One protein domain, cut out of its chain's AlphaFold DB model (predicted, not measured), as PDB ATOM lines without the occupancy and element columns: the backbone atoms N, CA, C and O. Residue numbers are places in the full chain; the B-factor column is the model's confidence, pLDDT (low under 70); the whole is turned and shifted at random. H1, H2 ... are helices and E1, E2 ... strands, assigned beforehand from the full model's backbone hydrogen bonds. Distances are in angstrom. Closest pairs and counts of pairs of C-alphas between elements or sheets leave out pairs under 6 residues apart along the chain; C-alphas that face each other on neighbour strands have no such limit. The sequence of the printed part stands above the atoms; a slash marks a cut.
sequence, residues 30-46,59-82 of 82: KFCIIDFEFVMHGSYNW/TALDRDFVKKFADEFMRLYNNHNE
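Overview. This is residues 30 to 46 and 59 to 82 of the 82 residues of a protein of uncultured Clostridium sp (UniProt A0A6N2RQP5). A small antiparallel sheet, E1 - E2 - E3, has one helix, H1, across one face, two layers, and residues 74 to 82 stick out as an arm. The 41 printed residues hold E1, E2, E3 and H1 in chain order, a mixed class. The whole is only just compact, close to loose, with radius of gyration of the C-alphas 10.8 A and spans of 31 by 24 by 14 A.

Along the chain. E2 is residues 38 to 42, 13.8 A long; E1 is 31 to 34, beginning at C-alpha (43.667, -49.277, 34.752); E3 is 59 to 61. H1, residues 63 to 78, is 21.1 A long, ends at C-alpha (26.306, -50.704, 36.593) and has a kink of 27 degrees near residue 70.

Arrangement. E1 and E2 form a hairpin, with N 32 and O 40 at 2.9 A, within hydrogen-bond range. E2 and E3 are antiparallel, with N 39 and O 60 at 2.9 A. H1 is on the sheet at a height of 9.3 A, over E1 and E2; its closest C-alphas to E2 are Val 66 and Val 39, 5.8 A. In H1, 10 of 12 O i to N i+4 pairs are within range.

Size, cuts and confidence. Leu 61 and Glu 82 have the farthest C-alphas, 31.7 A. Residues 47 to 58 are not printed, a gap of 14.8 A between C-alphas 46 and 59. Residue 82 is under pLDDT 70.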
ATOM      1  N   LYS A  30      42.942 -47.839  30.609       96.88
ATOM      2  CA  LYS A  30      43.909 -48.868  31.000       96.88
ATOM      3  C   LYS A  30      44.214 -48.642  32.467       96.88
ATOM      4  O   LYS A  30      45.084 -47.843  32.815       96.88
ATOM      5  N   PHE A  31      43.432 -49.287  33.320       97.81
ATOM      6  CA  PHE A  31      43.667 -49.277  34.752       97.81
ATOM      7  C   PHE A  31      43.271 -50.606  35.391       97.81
ATOM      8  O   PHE A  31      42.501 -51.380  34.828       97.81
ATOM      9  N   CYS A  32      43.811 -50.860  36.578       97.81
ATOM     10  CA  CYS A  32      43.449 -51.987  37.427       97.81
ATOM     11  C   CYS A  32      43.485 -51.543  38.884       97.81
ATOM     12  O   CYS A  32      44.431 -50.877  39.302       97.81
ATOM     13  N   ILE A  33      42.437 -51.899  39.622       97.94
ATOM     14  CA  ILE A  33      42.276 -51.603  41.042       97.94
ATOM     15  C   ILE A  33      42.421 -52.914  41.803       97.94
ATOM     16  O   ILE A  33      41.806 -53.910  41.428       97.94
ATOM     17  N   ILE A  34      43.211 -52.903  42.872       98.00
ATOM     18  CA  ILE A  34      43.389 -54.041  43.773       98.00
ATOM     19  C   ILE A  34      42.938 -53.600  45.166       98.00
ATOM     20  O   ILE A  34      43.382 -52.565  45.670       98.00
ATOM     21  N   ASP A  35      42.003 -54.358  45.741       96.62
ATOM     22  CA  ASP A  35      41.465 -54.201  47.102       96.62
ATOM     23  C   ASP A  35      40.928 -52.800  47.461       96.62
ATOM     24  O   ASP A  35      40.793 -52.463  48.632       96.62
ATOM     25  N   PHE A  36      40.605 -51.965  46.463       95.44
ATOM     26  CA  PHE A  36      40.258 -50.541  46.630       95.44
ATOM     27  C   PHE A  36      41.340 -49.691  47.325       95.44
ATOM     28  O   PHE A  36      41.065 -48.585  47.795       95.44
ATOM     29  N   GLU A  37      42.582 -50.170  47.351       97.00
ATOM     30  CA  GLU A  37      43.706 -49.502  48.019       97.00
ATOM     31  C   GLU A  37      44.863 -49.209  47.075       97.00
ATOM     32  O   GLU A  37      45.606 -48.250  47.290       97.00
ATOM     33  N   PHE A  38      44.975 -49.979  45.995       98.19
ATOM     34  CA  PHE A  38      46.027 -49.837  45.007       98.19
ATOM     35  C   PHE A  38      45.447 -49.678  43.605       98.19
ATOM     36  O   PHE A  38      44.503 -50.374  43.230       98.19
ATOM     37  N   VAL A  39      46.033 -48.784  42.811       98.31
ATOM     38  CA  VAL A  39      45.697 -48.627  41.393       98.31
ATOM     39  C   VAL A  39      46.954 -48.618  40.537       98.31
ATOM     40  O   VAL A  39      47.955 -47.990  40.878       98.31
ATOM     41  N   MET A  40      46.872 -49.292  39.395       98.12
ATOM     42  CA  MET A  40      47.801 -49.159  38.276       98.12
ATOM     43  C   MET A  40      47.060 -48.495  37.126       98.12
ATOM     44  O   MET A  40      45.959 -48.931  36.802       98.12
ATOM     45  N   HIS A  41      47.638 -47.473  36.500       97.81
ATOM     46  CA  HIS A  41      47.028 -46.799  35.355       97.81
ATOM     47  C   HIS A  41      48.077 -46.171  34.431       97.81
ATOM     48  O   HIS A  41      49.213 -45.929  34.834       97.81
ATOM     49  N   GLY A  42      47.700 -45.866  33.189       96.31
ATOM     50  CA  GLY A  42      48.568 -45.135  32.265       96.31
ATOM     51  C   GLY A  42      48.244 -45.392  30.800       96.31
ATOM     52  O   GLY A  42      47.123 -45.764  30.454       96.31
ATOM     53  N   SER A  43      49.231 -45.187  29.925       96.81
ATOM     54  CA  SER A  43      49.117 -45.578  28.515       96.81
ATOM     55  C   SER A  43      49.464 -47.050  28.272       96.81
ATOM     56  O   SER A  43      49.120 -47.559  27.208       96.81
ATOM     57  N   TYR A  44      50.072 -47.727  29.256       96.31
ATOM     58  CA  TYR A  44      50.580 -49.092  29.125       96.31
ATOM     59  C   TYR A  44      49.482 -50.138  28.880       96.31
ATOM     60  O   TYR A  44      48.569 -50.303  29.691       96.31
ATOM     61  N   ASN A  45      49.586 -50.886  27.780       95.88
ATOM     62  CA  ASN A  45      48.672 -51.987  27.459       95.88
ATOM     63  C   ASN A  45      49.159 -53.332  28.032       95.88
ATOM     64  O   ASN A  45      50.352 -53.620  28.018       95.88
ATOM     65  N   TRP A  46      48.253 -54.241  28.415       93.19
ATOM     66  CA  TRP A  46      48.608 -55.628  28.780       93.19
ATOM     67  C   TRP A  46      48.927 -56.487  27.551       93.19
ATOM     68  O   TRP A  46      48.217 -57.425  27.197       93.19
ATOM     69  N   THR A  59      51.609 -46.086  39.389       97.75
ATOM     70  CA  THR A  59      50.991 -46.851  40.465       97.75
ATOM     71  C   THR A  59      50.810 -45.972  41.691       97.75
ATOM     72  O   THR A  59      51.600 -45.059  41.938       97.75
ATOM     73  N   ALA A  60      49.749 -46.223  42.448       96.88
ATOM     74  CA  ALA A  60      49.448 -45.478  43.659       96.88
ATOM     75  C   ALA A  60      48.815 -46.393  44.705       96.88
ATOM     76  O   ALA A  60      47.914 -47.168  44.387       96.88
ATOM     77  N   LEU A  61      49.286 -46.266  45.945       97.06
ATOM     78  CA  LEU A  61      48.686 -46.856  47.138       97.06
ATOM     79  C   LEU A  61      48.042 -45.723  47.945       97.06
ATOM     80  O   LEU A  61      48.643 -45.178  48.868       97.06
ATOM     81  N   ASP A  62      46.862 -45.300  47.509       96.94
ATOM     82  CA  ASP A  62      46.142 -44.150  48.056       96.94
ATOM     83  C   ASP A  62      44.645 -44.349  47.813       96.94
ATOM     84  O   ASP A  62      44.176 -44.324  46.674       96.94
ATOM     85  N   ARG A  63      43.887 -44.538  48.895       95.69
ATOM     86  CA  ARG A  63      42.444 -44.795  48.842       95.69
ATOM     87  C   ARG A  63      41.651 -43.669  48.186       95.69
ATOM     88  O   ARG A  63      40.717 -43.951  47.435       95.69
ATOM     89  N   ASP A  64      42.007 -42.413  48.439       96.94
ATOM     90  CA  ASP A  64      41.287 -41.267  47.879       96.94
ATOM     91  C   ASP A  64      41.547 -41.147  46.376       96.94
ATOM     92  O   ASP A  64      40.657 -40.786  45.599       96.94
ATOM     93  N   PHE A  65      42.760 -41.495  45.945       97.25
ATOM     94  CA  PHE A  65      43.089 -41.560  44.529       97.25
ATOM     95  C   PHE A  65      42.413 -42.748  43.835       97.25
ATOM     96  O   PHE A  65      41.783 -42.570  42.789       97.25
ATOM     97  N   VAL A  66      42.470 -43.936  44.439       98.19
ATOM     98  CA  VAL A  66      41.853 -45.169  43.928       98.19
ATOM     99  C   VAL A  66      40.344 -45.018  43.778       98.19
ATOM    100  O   VAL A  66      39.786 -45.469  42.776       98.19
ATOM    101  N   LYS A  67      39.685 -44.321  44.710       97.69
ATOM    102  CA  LYS A  67      38.242 -44.065  44.655       97.69
ATOM    103  C   LYS A  67      37.799 -43.461  43.322       97.69
ATOM    104  O   LYS A  67      36.777 -43.868  42.789       97.69
ATOM    105  N   LYS A  68      38.593 -42.565  42.729       97.56
ATOM    106  CA  LYS A  68      38.261 -41.937  41.436       97.56
ATOM    107  C   LYS A  68      38.182 -42.956  40.294       97.56
ATOM    108  O   LYS A  68      37.320 -42.837  39.430       97.56
ATOM    109  N   PHE A  69      39.060 -43.959  40.296       98.12
ATOM    110  CA  PHE A  69      39.023 -45.052  39.321       98.12
ATOM    111  C   PHE A  69      37.909 -46.048  39.642       98.12
ATOM    112  O   PHE A  69      37.264 -46.560  38.730       98.12
ATOM    113  N   ALA A  70      37.661 -46.305  40.929       97.44
ATOM    114  CA  ALA A  70      36.576 -47.175  41.367       97.44
ATOM    115  C   ALA A  70      35.209 -46.613  40.957       97.44
ATOM    116  O   ALA A  70      34.375 -47.361  40.457       97.44
ATOM    117  N   ASP A  71      35.003 -45.301  41.090       97.31
ATOM    118  CA  ASP A  71      33.775 -44.627  40.666       97.31
ATOM    119  C   ASP A  71      33.538 -44.806  39.152       97.31
ATOM    120  O   ASP A  71      32.421 -45.117  38.731       97.31
ATOM    121  N   GLU A  72      34.585 -44.691  38.325       96.50
ATOM    122  CA  GLU A  72      34.493 -44.949  36.881       96.50
ATOM    123  C   GLU A  72      34.222 -46.427  36.570       96.50
ATOM    124  O   GLU A  72      33.356 -46.733  35.745       96.50
ATOM    125  N   PHE A  73      34.894 -47.354  37.260       95.94
ATOM    126  CA  PHE A  73      34.628 -48.786  37.124       95.94
ATOM    127  C   PHE A  73      33.168 -49.116  37.453       95.94
ATOM    128  O   PHE A  73      32.486 -49.747  36.649       95.94
ATOM    129  N   MET A  74      32.658 -48.627  38.587       95.56
ATOM    130  CA  MET A  74      31.274 -48.851  39.008       95.56
ATOM    131  C   MET A  74      30.278 -48.219  38.039       95.56
ATOM    132  O   MET A  74      29.239 -48.813  37.750       95.56
ATOM    133  N   ARG A  75      30.595 -47.049  37.476       95.06
ATOM    134  CA  ARG A  75      29.786 -46.434  36.419       95.06
ATOM    135  C   ARG A  75      29.722 -47.324  35.177       95.06
ATOM    136  O   ARG A  75      28.650 -47.458  34.595       95.06
ATOM    137  N   LEU A  76      30.836 -47.906  34.734       94.50
ATOM    138  CA  LEU A  76      30.854 -48.808  33.576       94.50
ATOM    139  C   LEU A  76      30.114 -50.115  33.865       94.50
ATOM    140  O   LEU A  76      29.314 -50.545  33.037       94.50
ATOM    141  N   TYR A  77      30.361 -50.704  35.031       93.75
ATOM    142  CA  TYR A  77      29.774 -51.965  35.458       93.75
ATOM    143  C   TYR A  77      28.248 -51.840  35.591       93.75
ATOM    144  O   TYR A  77      27.516 -52.533  34.893       93.75
ATOM    145  N   ASN A  78      27.746 -50.869  36.362       93.25
ATOM    146  CA  ASN A  78      26.306 -50.704  36.593       93.25
ATOM    147  C   ASN A  78      25.508 -50.355  35.326       93.25
ATOM    148  O   ASN A  78      24.352 -50.735  35.220       93.25
ATOM    149  N   ASN A  79      26.099 -49.649  34.355       91.25
ATOM    150  CA  ASN A  79      25.404 -49.287  33.109       91.25
ATOM    151  C   ASN A  79      25.264 -50.451  32.115       91.25
ATOM    152  O   ASN A  79      24.603 -50.300  31.087       91.25
ATOM    153  N   HIS A  80      25.969 -51.557  32.345       87.56
ATOM    154  CA  HIS A  80      26.115 -52.635  31.369       87.56
ATOM    155  C   HIS A  80      25.962 -54.038  31.989       87.56
ATOM    156  O   HIS A  80      26.116 -55.023  31.274       87.56
ATOM    157  N   ASN A  81      25.657 -54.130  33.286       77.62
ATOM    158  CA  ASN A  81      25.392 -55.374  34.016       77.62
ATOM    159  C   ASN A  81      23.883 -55.693  34.126       77.62
ATOM    160  O   ASN A  81      23.445 -56.244  35.134       77.62
ATOM    161  N   GLU A  82      23.089 -55.297  33.125       55.28
ATOM    162  CA  GLU A  82      21.654 -55.621  33.014       55.28
ATOM    163  C   GLU A  82      21.406 -56.750  32.008       55.28
ATOM    164  O   GLU A  82      21.988 -56.696  30.896       55.28
TER     165      GLU A  82